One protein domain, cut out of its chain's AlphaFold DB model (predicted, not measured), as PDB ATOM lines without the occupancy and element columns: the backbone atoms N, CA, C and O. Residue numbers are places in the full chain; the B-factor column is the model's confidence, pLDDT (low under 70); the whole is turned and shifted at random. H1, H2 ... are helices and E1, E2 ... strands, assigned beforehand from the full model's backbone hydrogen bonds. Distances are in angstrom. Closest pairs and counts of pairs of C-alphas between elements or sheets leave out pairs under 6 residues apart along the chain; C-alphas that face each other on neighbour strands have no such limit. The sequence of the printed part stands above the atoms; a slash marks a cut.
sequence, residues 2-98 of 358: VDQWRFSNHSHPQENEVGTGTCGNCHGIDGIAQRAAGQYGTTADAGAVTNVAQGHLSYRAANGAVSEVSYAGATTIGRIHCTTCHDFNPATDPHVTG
ATOM      1  N   VAL A   2      14.425  45.509 -63.519       42.91
ATOM      2  CA  VAL A   2      15.446  44.609 -62.996       42.91
ATOM      3  C   VAL A   2      14.873  44.039 -61.702       42.91
ATOM      4  O   VAL A   2      14.401  44.802 -60.863       42.91
ATOM      5  N   ASP A   3      14.882  42.716 -61.561       54.78
ATOM      6  CA  ASP A   3      14.539  41.998 -60.331       54.78
ATOM      7  C   ASP A   3      15.561  42.333 -59.217       54.78
ATOM      8  O   ASP A   3      16.271  41.461 -58.716       54.78
ATOM      9  N   GLN A   4      15.662  43.600 -58.800       48.56
ATOM     10  CA  GLN A   4      16.668  44.066 -57.839       48.56
ATOM     11  C   GLN A   4      16.501  43.431 -56.453       48.56
ATOM     12  O   GLN A   4      17.489  43.191 -55.762       48.56
ATOM     13  N   TRP A   5      15.272  43.037 -56.099       50.12
ATOM     14  CA  TRP A   5      14.971  42.244 -54.902       50.12
ATOM     15  C   TRP A   5      15.742  40.917 -54.813       50.12
ATOM     16  O   TRP A   5      16.077  40.489 -53.712       50.12
ATOM     17  N   ARG A   6      16.097  40.284 -55.945       48.22
ATOM     18  CA  ARG A   6      16.844  39.012 -55.971       48.22
ATOM     19  C   ARG A   6      18.300  39.187 -55.549       48.22
ATOM     20  O   ARG A   6      18.956  38.202 -55.234       48.22
ATOM     21  N   PHE A   7      18.797  40.423 -55.535       46.56
ATOM     22  CA  PHE A   7      20.153  40.760 -55.103       46.56
ATOM     23  C   PHE A   7      20.211  41.273 -53.661       46.56
ATOM     24  O   PHE A   7      21.298  41.620 -53.188       46.56
ATOM     25  N   SER A   8      19.071  41.327 -52.964       52.38
ATOM     26  CA  SER A   8      19.051  41.637 -51.542       52.38
ATOM     27  C   SER A   8      19.607  40.465 -50.727       52.38
ATOM     28  O   SER A   8      19.178  39.313 -50.859       52.38
ATOM     29  N   ASN A   9      20.533  40.782 -49.819       54.75
ATOM     30  CA  ASN A   9      21.036  39.842 -48.813       54.75
ATOM     31  C   ASN A   9      19.982  39.508 -47.736       54.75
ATOM     32  O   ASN A   9      20.245  38.681 -46.866       54.75
ATOM     33  N   HIS A  10      18.786  40.108 -47.791       64.25
ATOM     34  CA  HIS A  10      17.619  39.720 -46.987       64.25
ATOM     35  C   HIS A  10      16.954  38.413 -47.472       64.25
ATOM     36  O   HIS A  10      15.925  37.993 -46.940       64.25
ATOM     37  N   SER A  11      17.554  37.733 -48.455       47.91
ATOM     38  CA  SER A  11      17.210  36.371 -48.855       47.91
ATOM     39  C   SER A  11      17.954  35.337 -47.992       47.91
ATOM     40  O   SER A  11      19.044  34.885 -48.329       47.91
ATOM     41  N   HIS A  12      17.377  34.933 -46.857       44.81
ATOM     42  CA  HIS A  12      17.866  33.746 -46.144       44.81
ATOM     43  C   HIS A  12      17.236  32.479 -46.762       44.81
ATOM     44  O   HIS A  12      16.024  32.469 -46.977       44.81
ATOM     45  N   PRO A  13      17.993  31.399 -47.036       43.12
ATOM     46  CA  PRO A  13      17.476  30.171 -47.654       43.12
ATOM     47  C   PRO A  13      16.728  29.246 -46.675       43.12
ATOM     48  O   PRO A  13      16.630  28.047 -46.915       43.12
ATOM     49  N   GLN A  14      16.209  29.770 -45.558       46.91
ATOM     50  CA  GLN A  14      15.355  28.983 -44.660       46.91
ATOM     51  C   GLN A  14      13.968  28.884 -45.285       46.91
ATOM     52  O   GLN A  14      13.068  29.664 -44.990       46.91
ATOM     53  N   GLU A  15      13.831  27.958 -46.223       48.25
ATOM     54  CA  GLU A  15      12.549  27.612 -46.806       48.25
ATOM     55  C   GLU A  15      11.875  26.562 -45.907       48.25
ATOM     56  O   GLU A  15      12.473  25.533 -45.596       48.25
ATOM     57  N   ASN A  16      10.611  26.810 -45.542       50.62
ATOM     58  CA  ASN A  16       9.640  25.827 -45.020       50.62
ATOM     59  C   ASN A  16       9.563  25.572 -43.500       50.62
ATOM     60  O   ASN A  16       8.886  24.630 -43.092       50.62
ATOM     61  N   GLU A  17      10.148  26.409 -42.643       56.28
ATOM     62  CA  GLU A  17       9.822  26.388 -41.204       56.28
ATOM     63  C   GLU A  17       8.606  27.282 -40.925       56.28
ATOM     64  O   GLU A  17       8.457  28.320 -41.557       56.28
ATOM     65  N   VAL A  18       7.711  26.917 -40.002       57.62
ATOM     66  CA  VAL A  18       6.621  27.816 -39.574       57.62
ATOM     67  C   VAL A  18       7.183  28.823 -38.579       57.62
ATOM     68  O   VAL A  18       7.829  28.437 -37.602       57.62
ATOM     69  N   GLY A  19       6.938  30.115 -38.810       61.44
ATOM     70  CA  GLY A  19       7.296  31.157 -37.858       61.44
ATOM     71  C   GLY A  19       6.542  30.901 -36.562       61.44
ATOM     72  O   GLY A  19       5.322  30.972 -36.530       61.44
ATOM     73  N   THR A  20       7.255  30.559 -35.494       73.19
ATOM     74  CA  THR A  20       6.655  30.319 -34.178       73.19
ATOM     75  C   THR A  20       7.419  31.075 -33.102       73.19
ATOM     76  O   THR A  20       8.560  31.517 -33.301       73.19
ATOM     77  N   GLY A  21       6.759  31.263 -31.959       86.50
ATOM     78  CA  GLY A  21       7.333  31.953 -30.811       86.50
ATOM     79  C   GLY A  21       7.816  33.354 -31.169       86.50
ATOM     80  O   GLY A  21       7.199  34.075 -31.946       86.50
ATOM     81  N   THR A  22       8.949  33.756 -30.612       89.12
ATOM     82  CA  THR A  22       9.432  35.135 -30.733       89.12
ATOM     83  C   THR A  22      10.129  35.418 -32.066       89.12
ATOM     84  O   THR A  22      10.218  36.569 -32.491       89.12
ATOM     85  N   CYS A  23      10.583  34.375 -32.772       86.44
ATOM     86  CA  CYS A  23      11.231  34.491 -34.080       86.44
ATOM     87  C   CYS A  23      10.258  34.977 -35.163       86.44
ATOM     88  O   CYS A  23      10.634  35.790 -36.010       86.44
ATOM     89  N   GLY A  24       8.999  34.528 -35.115       87.44
ATOM     90  CA  GLY A  24       7.983  34.873 -36.116       87.44
ATOM     91  C   GLY A  24       7.681  36.374 -36.216       87.44
ATOM     92  O   GLY A  24       7.288  36.836 -37.282       87.44
ATOM     93  N   ASN A  25       7.963  37.162 -35.169       88.75
ATOM     94  CA  ASN A  25       7.757  38.617 -35.169       88.75
ATOM     95  C   ASN A  25       8.522  39.317 -36.300       88.75
ATOM     96  O   ASN A  25       8.056  40.323 -36.839       88.75
ATOM     97  N   CYS A  26       9.701  38.790 -36.640       86.56
ATOM     98  CA  CYS A  26      10.591  39.353 -37.654       86.56
ATOM     99  C   CYS A  26      10.773  38.426 -38.860       86.56
ATOM    100  O   CYS A  26      11.013  38.912 -39.960       86.56
ATOM    101  N   HIS A  27      10.682  37.109 -38.655       85.12
ATOM    102  CA  HIS A  27      10.968  36.109 -39.685       85.12
ATOM    103  C   HIS A  27       9.715  35.531 -40.358       85.12
ATOM    104  O   HIS A  27       9.833  34.958 -41.437       85.12
ATOM    105  N   GLY A  28       8.524  35.685 -39.764       86.06
ATOM    106  CA  GLY A  28       7.263  35.337 -40.422       86.06
ATOM    107  C   GLY A  28       6.928  36.348 -41.521       86.06
ATOM    108  O   GLY A  28       7.108  37.552 -41.330       86.06
ATOM    109  N   ILE A  29       6.419  35.881 -42.664       82.88
ATOM    110  CA  ILE A  29       6.126  36.730 -43.840       82.88
ATOM    111  C   ILE A  29       5.151  37.871 -43.499       82.88
ATOM    112  O   ILE A  29       5.271  38.995 -43.998       82.88
ATOM    113  N   ASP A  30       4.188  37.603 -42.624       88.12
ATOM    114  CA  ASP A  30       3.216  38.569 -42.111       88.12
ATOM    115  C   ASP A  30       3.581  39.114 -40.718       88.12
ATOM    116  O   ASP A  30       2.791  39.851 -40.141       88.12
ATOM    117  N   GLY A  31       4.774  38.829 -40.181       89.94
ATOM    118  CA  GLY A  31       5.175  39.223 -38.824       89.94
ATOM    119  C   GLY A  31       5.068  40.728 -38.558       89.94
ATOM    120  O   GLY A  31       4.593  41.141 -37.500       89.94
ATOM    121  N   ILE A  32       5.437  41.564 -39.537       92.25
ATOM    122  CA  ILE A  32       5.241  43.021 -39.452       92.25
ATOM    123  C   ILE A  32       3.754  43.391 -39.516       92.25
ATOM    124  O   ILE A  32       3.337  44.253 -38.753       92.25
ATOM    125  N   ALA A  33       2.951  42.745 -40.370       91.94
ATOM    126  CA  ALA A  33       1.516  43.031 -40.451       91.94
ATOM    127  C   ALA A  33       0.793  42.686 -39.146       91.94
ATOM    128  O   ALA A  33       0.052  43.517 -38.636       91.94
ATOM    129  N   GLN A  34       1.067  41.507 -38.578       93.06
ATOM    130  CA  GLN A  34       0.525  41.085 -37.284       93.06
ATOM    131  C   GLN A  34       0.875  42.115 -36.203       93.06
ATOM    132  O   GLN A  34      -0.015  42.663 -35.556       93.06
ATOM    133  N   ARG A  35       2.163  42.469 -36.070       93.62
ATOM    134  CA  ARG A  35       2.598  43.452 -35.068       93.62
ATOM    135  C   ARG A  35       1.975  44.826 -35.286       93.62
ATOM    136  O   ARG A  35       1.453  45.377 -34.326       93.62
ATOM    137  N   ALA A  36       1.981  45.350 -36.512       93.81
ATOM    138  CA  ALA A  36       1.384  46.645 -36.850       93.81
ATOM    139  C   ALA A  36      -0.131  46.688 -36.573       93.81
ATOM    140  O   ALA A  36      -0.650  47.722 -36.164       93.81
ATOM    141  N   ALA A  37      -0.827  45.555 -36.711       93.62
ATOM    142  CA  ALA A  37      -2.231  45.395 -36.335       93.62
ATOM    143  C   ALA A  37      -2.452  45.178 -34.821       93.62
ATOM    144  O   ALA A  37      -3.585  44.970 -34.388       93.62
ATOM    145  N   GLY A  38      -1.392  45.194 -34.005       93.56
ATOM    146  CA  GLY A  38      -1.462  44.924 -32.568       93.56
ATOM    147  C   GLY A  38      -1.715  43.453 -32.224       93.56
ATOM    148  O   GLY A  38      -2.134  43.155 -31.109       93.56
ATOM    149  N   GLN A  39      -1.472  42.530 -33.156       94.81
ATOM    150  CA  GLN A  39      -1.642  41.091 -32.967       94.81
ATOM    151  C   GLN A  39      -0.319  40.455 -32.526       94.81
ATOM    152  O   GLN A  39       0.674  40.449 -33.256       94.81
ATOM    153  N   TYR A  40      -0.301  39.916 -31.307       95.44
ATOM    154  CA  TYR A  40       0.858  39.262 -30.704       95.44
ATOM    155  C   TYR A  40       0.419  38.252 -29.635       95.44
ATOM    156  O   TYR A  40      -0.676  38.332 -29.083       95.44
ATOM    157  N   GLY A  41       1.285  37.281 -29.363       94.56
ATOM    158  CA  GLY A  41       1.139  36.316 -28.281       94.56
ATOM    159  C   GLY A  41       1.942  36.729 -27.052       94.56
ATOM    160  O   GLY A  41       2.975  37.394 -27.149       94.56
ATOM    161  N   THR A  42       1.497  36.289 -25.883       94.69
ATOM    162  CA  THR A  42       2.215  36.440 -24.613       94.69
ATOM    163  C   THR A  42       2.117  35.154 -23.805       94.69
ATOM    164  O   THR A  42       1.291  34.282 -24.083       94.69
ATOM    165  N   THR A  43       2.995  35.011 -22.818       92.31
ATOM    166  CA  THR A  43       2.885  33.961 -21.805       92.31
ATOM    167  C   THR A  43       1.835  34.338 -20.754       92.31
ATOM    168  O   THR A  43       1.493  35.507 -20.596       92.31
ATOM    169  N   ALA A  44       1.325  33.355 -20.006       93.50
ATOM    170  CA  ALA A  44       0.302  33.592 -18.977       93.50
ATOM    171  C   ALA A  44       0.778  34.501 -17.824       93.50
ATOM    172  O   ALA A  44      -0.039  35.094 -17.128       93.50
ATOM    173  N   ASP A  45       2.092  34.604 -17.619       94.25
ATOM    174  CA  ASP A  45       2.737  35.454 -16.619       94.25
ATOM    175  C   ASP A  45       3.170  36.821 -17.173       94.25
ATOM    176  O   ASP A  45       3.897  37.546 -16.493       94.25
ATOM    177  N   ALA A  46       2.767  37.187 -18.392       95.44
ATOM    178  CA  ALA A  46       3.139  38.462 -18.986       95.44
ATOM    179  C   ALA A  46       2.492  39.656 -18.275       95.44
ATOM    180  O   ALA A  46       1.288  39.681 -18.025       95.44
ATOM    181  N   GLY A  47       3.307  40.670 -17.983       94.81
ATOM    182  CA  GLY A  47       2.840  41.990 -17.579       94.81
ATOM    183  C   GLY A  47       2.335  42.816 -18.763       94.81
ATOM    184  O   GLY A  47       2.078  42.308 -19.856       94.81
ATOM    185  N   ALA A  48       2.191  44.120 -18.534       92.81
ATOM    186  CA  ALA A  48       1.720  45.038 -19.562       92.81
ATOM    187  C   ALA A  48       2.686  45.083 -20.754       92.81
ATOM    188  O   ALA A  48       3.902  45.197 -20.588       92.81
ATOM    189  N   VAL A  49       2.119  45.036 -21.957       93.56
ATOM    190  CA  VAL A  49       2.848  45.207 -23.213       93.56
ATOM    191  C   VAL A  49       2.357  46.487 -23.874       93.56
ATOM    192  O   VAL A  49       1.153  46.677 -24.045       93.56
ATOM    193  N   THR A  50       3.276  47.368 -24.252       93.88
ATOM    194  CA  THR A  50       2.960  48.665 -24.866       93.88
ATOM    195  C   THR A  50       3.621  48.797 -26.231       93.88
ATOM    196  O   THR A  50       4.638  48.170 -26.487       93.88
ATOM    197  N   ASN A  51       3.071  49.639 -27.110       95.38
ATOM    198  CA  ASN A  51       3.723  50.079 -28.355       95.38
ATOM    199  C   ASN A  51       4.100  48.959 -29.356       95.38
ATOM    200  O   ASN A  51       4.947  49.167 -30.226       95.38
ATOM    201  N   VAL A  52       3.458  47.782 -29.293       95.12
ATOM    202  CA  VAL A  52       3.737  46.660 -30.221       95.12
ATOM    203  C   VAL A  52       3.458  47.035 -31.675       95.12
ATOM    204  O   VAL A  52       4.254  46.723 -32.560       95.12
ATOM    205  N   ALA A  53       2.384  47.794 -31.913       95.62
ATOM    206  CA  ALA A  53       2.045  48.347 -33.227       95.62
ATOM    207  C   ALA A  53       3.096  49.323 -33.778       95.62
ATOM    208  O   ALA A  53       3.129  49.578 -34.975       95.62
ATOM    209  N   GLN A  54       3.986  49.823 -32.919       96.06
ATOM    210  CA  GLN A  54       5.124  50.678 -33.264       96.06
ATOM    211  C   GLN A  54       6.456  49.911 -33.139       96.06
ATOM    212  O   GLN A  54       7.541  50.491 -33.147       96.06
ATOM    213  N   GLY A  55       6.389  48.582 -33.040       95.00
ATOM    214  CA  GLY A  55       7.524  47.674 -33.129       95.00
ATOM    215  C   GLY A  55       8.162  47.289 -31.799       95.00
ATOM    216  O   GLY A  55       9.107  46.501 -31.839       95.00
ATOM    217  N   HIS A  56       7.694  47.804 -30.657       96.44
ATOM    218  CA  HIS A  56       8.190  47.404 -29.333       96.44
ATOM    219  C   HIS A  56       7.896  45.926 -29.054       96.44
ATOM    220  O   HIS A  56       6.842  45.419 -29.441       96.44
ATOM    221  N   LEU A  57       8.828  45.223 -28.412       95.75
ATOM    222  CA  LEU A  57       8.721  43.781 -28.177       95.75
ATOM    223  C   LEU A  57       8.734  43.405 -26.699       95.75
ATOM    224  O   LEU A  57       8.187  42.357 -26.356       95.75
ATOM    225  N   SER A  58       9.377  44.193 -25.839       95.75
ATOM    226  CA  SER A  58       9.654  43.765 -24.467       95.75
ATOM    227  C   SER A  58       8.473  43.953 -23.510       95.75
ATOM    228  O   SER A  58       7.697  44.899 -23.619       95.75
ATOM    229  N   TYR A  59       8.383  43.069 -22.518       95.75
ATOM    230  CA  TYR A  59       7.506  43.196 -21.350       95.75
ATOM    231  C   TYR A  59       8.174  42.586 -20.112       95.75
ATOM    232  O   TYR A  59       9.084  41.760 -20.233       95.75
ATOM    233  N   ARG A  60       7.726  42.965 -18.911       95.44
ATOM    234  CA  ARG A  60       8.147  42.312 -17.664       95.44
ATOM    235  C   ARG A  60       7.160  41.215 -17.285       95.44
ATOM    236  O   ARG A  60       5.960  41.458 -17.209       95.44
ATOM    237  N   ALA A  61       7.650  40.004 -17.068       94.75
ATOM    238  CA  ALA A  61       6.854  38.900 -16.552       94.75
ATOM    239  C   ALA A  61       6.666  39.014 -15.029       94.75
ATOM    240  O   ALA A  61       7.437  39.687 -14.343       94.75
ATOM    241  N   ALA A  62       5.677  38.314 -14.473       94.00
ATOM    242  CA  ALA A  62       5.353  38.340 -13.043       94.00
ATOM    243  C   ALA A  62       6.517  37.887 -12.138       94.00
ATOM    244  O   ALA A  62       6.605  38.294 -10.983       94.00
ATOM    245  N   ASN A  63       7.441  37.078 -12.666       90.50
ATOM    246  CA  ASN A  63       8.674  36.676 -11.980       90.50
ATOM    247  C   ASN A  63       9.778  37.759 -11.997       90.50
ATOM    248  O   ASN A  63      10.887  37.513 -11.526       90.50
ATOM    249  N   GLY A  64       9.499  38.936 -12.562       90.00
ATOM    250  CA  GLY A  64      10.422  40.058 -12.693       90.00
ATOM    251  C   GLY A  64      11.343  39.994 -13.913       90.00
ATOM    252  O   GLY A  64      12.018  40.985 -14.192       90.00
ATOM    253  N   ALA A  65      11.377  38.890 -14.664       89.56
ATOM    254  CA  ALA A  65      12.211  38.765 -15.854       89.56
ATOM    255  C   ALA A  65      11.670  39.610 -17.015       89.56
ATOM    256  O   ALA A  65      10.461  39.725 -17.212       89.56
ATOM    257  N   VAL A  66      12.574  40.170 -17.816       92.62
ATOM    258  CA  VAL A  66      12.213  40.835 -19.071       92.62
ATOM    259  C   VAL A  66      12.142  39.789 -20.174       92.62
ATOM    260  O   VAL A  66      13.116  39.079 -20.435       92.62
ATOM    261  N   SER A  67      10.986  39.703 -20.817       92.38
ATOM    262  CA  SER A  67      10.705  38.801 -21.929       92.38
ATOM    263  C   SER A  67      10.259  39.604 -23.150       92.38
ATOM    264  O   SER A  67      10.148  40.826 -23.097       92.38
ATOM    265  N   GLU A  68      10.035  38.920 -24.264       93.62
ATOM    266  CA  GLU A  68       9.569  39.517 -25.514       93.62
ATOM    267  C   GLU A  68       8.259  38.861 -25.960       93.62
ATOM    268  O   GLU A  68       8.036  37.666 -25.733       93.62
ATOM    269  N   VAL A  69       7.388  39.637 -26.605       95.56
ATOM    270  CA  VAL A  69       6.152  39.118 -27.194       95.56
ATOM    271  C   VAL A  69       6.443  38.008 -28.196       95.56
ATOM    272  O   VAL A  69       7.467  37.993 -28.880       95.56
ATOM    273  N   SER A  70       5.510  37.075 -28.314       93.69
ATOM    274  CA  SER A  70       5.529  36.049 -29.349       93.69
ATOM    275  C   SER A  70       4.721  36.485 -30.565       93.69
ATOM    276  O   SER A  70       3.823  37.318 -30.489       93.69
ATOM    277  N   TYR A  71       5.035  35.885 -31.699       91.94
ATOM    278  CA  TYR A  71       4.275  36.016 -32.927       91.94
ATOM    279  C   TYR A  71       2.895  35.360 -32.788       91.94
ATOM    280  O   TYR A  71       2.787  34.260 -32.248       91.94
ATOM    281  N   ALA A  72       1.852  36.043 -33.267       88.56
ATOM    282  CA  ALA A  72       0.467  35.563 -33.217       88.56
ATOM    283  C   ALA A  72      -0.008  34.856 -34.495       88.56
ATOM    284  O   ALA A  72      -1.095  34.283 -34.499       88.56
ATOM    285  N   GLY A  73       0.764  34.916 -35.582       85.00
ATOM    286  CA  GLY A  73       0.384  34.274 -36.836       85.00
ATOM    287  C   GLY A  73       0.867  32.824 -36.937       85.00
ATOM    288  O   GLY A  73       1.379  32.235 -35.985       85.00
ATOM    289  N   ALA A  74       0.711  32.252 -38.128       81.44
ATOM    290  CA  ALA A  74       1.117  30.882 -38.442       81.44
ATOM    291  C   ALA A  74       1.756  30.766 -39.837       81.44
ATOM    292  O   ALA A  74       1.752  29.691 -40.438       81.44
ATOM    293  N   THR A  75       2.259  31.874 -40.392       80.12
ATOM    294  CA  THR A  75       2.893  31.848 -41.714       80.12
ATOM    295  C   THR A  75       4.277  31.218 -41.645       80.12
ATOM    296  O   THR A  75       4.910  31.130 -40.587       80.12
ATOM    297  N   THR A  76       4.754  30.736 -42.789       70.62
ATOM    298  CA  THR A  76       6.118  30.235 -42.896       70.62
ATOM    299  C   THR A  76       7.124  31.349 -42.608       70.62
ATOM    300  O   THR A  76       6.919  32.516 -42.957       70.62
ATOM    301  N   ILE A  77       8.232  30.975 -41.970       69.62
ATOM    302  CA  ILE A  77       9.485  31.704 -42.080       69.62
ATOM    303  C   ILE A  77       9.789  31.780 -43.568       69.62
ATOM    304  O   ILE A  77       9.862  30.763 -44.262       69.62
ATOM    305  N   GLY A  78       9.865  33.005 -44.065       62.69
ATOM    306  CA  GLY A  78      10.017  33.266 -45.483       62.69
ATOM    307  C   GLY A  78      11.199  34.165 -45.761       62.69
ATOM    308  O   GLY A  78      11.704  34.878 -44.888       62.69
ATOM    309  N   ARG A  79      11.604  34.177 -47.033       65.62
ATOM    310  CA  ARG A  79      12.415  35.275 -47.549       65.62
ATOM    311  C   ARG A  79      11.661  36.583 -47.326       65.62
ATOM    312  O   ARG A  79      10.435  36.629 -47.400       65.62
ATOM    313  N   ILE A  80      12.397  37.657 -47.061       74.50
ATOM    314  CA  ILE A  80      11.797  38.989 -47.040       74.50
ATOM    315  C   ILE A  80      11.314  39.287 -48.464       74.50
ATOM    316  O   ILE A  80      12.096  39.265 -49.416       74.50
ATOM    317  N   HIS A  81      10.011  39.518 -48.603       76.19
ATOM    318  CA  HIS A  81       9.332  39.786 -49.868       76.19
ATOM    319  C   HIS A  81       8.779  41.211 -49.879       76.19
ATOM    320  O   HIS A  81       8.745  41.879 -48.845       76.19
ATOM    321  N   CYS A  82       8.301  41.685 -51.034       82.25
ATOM    322  CA  CYS A  82       7.725  43.027 -51.130       82.25
ATOM    323  C   CYS A  82       6.597  43.218 -50.105       82.25
ATOM    324  O   CYS A  82       6.541  44.245 -49.438       82.25
ATOM    325  N   THR A  83       5.763  42.194 -49.905       84.56
ATOM    326  CA  THR A  83       4.686  42.201 -48.910       84.56
ATOM    327  C   THR A  83       5.189  42.226 -47.473       84.56
ATOM    328  O   THR A  83       4.428  42.595 -46.602       84.56
ATOM    329  N   THR A  84       6.442  41.883 -47.165       85.44
ATOM    330  CA  THR A  84       6.953  41.996 -45.789       85.44
ATOM    331  C   THR A  84       6.980  43.455 -45.331       85.44
ATOM    332  O   THR A  84       6.611  43.741 -44.193       85.44
ATOM    333  N   CYS A  85       7.368  44.371 -46.224       89.25
ATOM    334  CA  CYS A  85       7.508  45.798 -45.925       89.25
ATOM    335  C   CYS A  85       6.345  46.639 -46.452       89.25
ATOM    336  O   CYS A  85       6.020  47.655 -45.842       89.25
ATOM    337  N   HIS A  86       5.732  46.238 -47.566       90.06
ATOM    338  CA  HIS A  86       4.674  46.991 -48.231       90.06
ATOM    339  C   HIS A  86       3.298  46.358 -48.034       90.06
ATOM    340  O   HIS A  86       3.149  45.134 -47.988       90.06
ATOM    341  N   ASP A  87       2.284  47.209 -47.936       90.81
ATOM    342  CA  ASP A  87       0.887  46.822 -47.792       90.81
ATOM    343  C   ASP A  87       0.172  46.827 -49.152       90.81
ATOM    344  O   ASP A  87      -0.498  47.784 -49.553       90.81
ATOM    345  N   PHE A  88       0.392  45.762 -49.924       88.69
ATOM    346  CA  PHE A  88      -0.233  45.619 -51.234       88.69
ATOM    347  C   PHE A  88      -1.678  45.131 -51.133       88.69
ATOM    348  O   PHE A  88      -1.992  44.168 -50.438       88.69
ATOM    349  N   ASN A  89      -2.537  45.760 -51.924       89.44
ATOM    350  CA  ASN A  89      -3.896  45.337 -52.230       89.44
ATOM    351  C   ASN A  89      -4.141  45.530 -53.743       89.44
ATOM    352  O   ASN A  89      -3.299  46.128 -54.411       89.44
ATOM    353  N   PRO A  90      -5.268  45.076 -54.319       89.50
ATOM    354  CA  PRO A  90      -5.500  45.200 -55.763       89.50
ATOM    355  C   PRO A  90      -5.425  46.630 -56.331       89.50
ATOM    356  O   PRO A  90      -5.198  46.789 -57.525       89.50
ATOM    357  N   ALA A  91      -5.613  47.666 -55.504       87.75
ATOM    358  CA  ALA A  91      -5.509  49.069 -55.910       87.75
ATOM    359  C   ALA A  91      -4.091  49.650 -55.768       87.75
ATOM    360  O   ALA A  91      -3.795  50.681 -56.370       87.75
ATOM    361  N   THR A  92      -3.223  49.021 -54.975       87.00
ATOM    362  CA  THR A  92      -1.846  49.477 -54.753       87.00
ATOM    363  C   THR A  92      -0.842  48.595 -55.496       87.00
ATOM    364  O   THR A  92       0.066  49.122 -56.121       87.00
ATOM    365  N   ASP A  93      -1.042  47.277 -55.577       85.81
ATOM    366  CA  ASP A  93      -0.098  46.355 -56.215       85.81
ATOM    367  C   ASP A  93       0.246  46.775 -57.660       85.81
ATOM    368  O   ASP A  93      -0.619  46.753 -58.547       85.81
ATOM    369  N   PRO A  94       1.506  47.152 -57.937       79.75
ATOM    370  CA  PRO A  94       1.903  47.613 -59.256       79.75
ATOM    371  C   PRO A  94       1.885  46.491 -60.311       79.75
ATOM    372  O   PRO A  94       1.818  46.782 -61.506       79.75
ATOM    373  N   HIS A  95       1.866  45.214 -59.908       80.81
ATOM    374  CA  HIS A  95       1.661  44.082 -60.822       80.81
ATOM    375  C   HIS A  95       0.201  43.939 -61.259       80.81
ATOM    376  O   HIS A  95      -0.063  43.425 -62.345       80.81
ATOM    377  N   VAL A  96      -0.741  44.397 -60.427       85.44
ATOM    378  CA  VAL A  96      -2.179  44.397 -60.729       85.44
ATOM    379  C   VAL A  96      -2.569  45.672 -61.470       85.44
ATOM    380  O   VAL A  96      -3.271  45.618 -62.475       85.44
ATOM    381  N   THR A  97      -2.095  46.826 -61.000       83.00
ATOM    382  CA  THR A  97      -2.439  48.129 -61.588       83.00
ATOM    383  C   THR A  97      -1.645  48.454 -62.855       83.00
ATOM    384  O   THR A  97      -2.045  49.336 -63.612       83.00
ATOM    385  N   GLY A  98      -0.516  47.776 -63.093       81.44
ATOM    386  CA  GLY A  98       0.365  48.033 -64.235       81.44
ATOM    387  C   GLY A  98       1.117  49.369 -64.163       81.44
ATOM    388  O   GLY A  98       1.709  49.786 -65.157       81.44
TER     389      GLY A  98
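This is residues 2 to 98 of the 358 residues of an uncharacterized protein of Myxococcales bacterium (UniProt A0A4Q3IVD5). Little regular structure: this elongated body is mostly loop, with the small hairpin E1-E2 at one end, short helices H2 and H3 in its middle, and H1 and H5 at the other end. It has 97 printed residues, 28 in named elements, in the order H1 H2 H3 E1 E2 H4 H5: class mixed, sheet antiparallel. It is loose, radius of gyration of the C-alphas 15.7 A, spanning 53 by 29 by 19 A.

Find E1, residues 58 to 60, from C-alpha 58 at (9.654, 43.765, -24.467); E2 is 66 to 68. H3, 31 to 36, runs 8.6 A; H2 is 24 to 27, H4 82 to 85, H1 4 to 7. H5, 94 to 97, ends at (-2.439, 48.129, -61.588).

In the hairpin E1 and E2, N 59 and O 67 are within hydrogen-bond range, 2.9 A. H2 and H3 touch only at the corner; the closest C-alphas, Asn 25 and Gly 31, are 4.5 A apart. H3 and H4 touch, closest C-alphas Ile 32 and Thr 84, 6.6 A. H1 and H5 are apart. In H3 every O i to N i+4 pair is within hydrogen-bond range; the other helices are too short for one.

The farthest C-alphas, Asn 63 and Gly 98, are 54.1 A apart. The printed part has no cut; links H1 to H2, H3 to E1 and E2 to H4 are long. Look for pLDDT under 70 at residues 2 to 19 and 77 to 79.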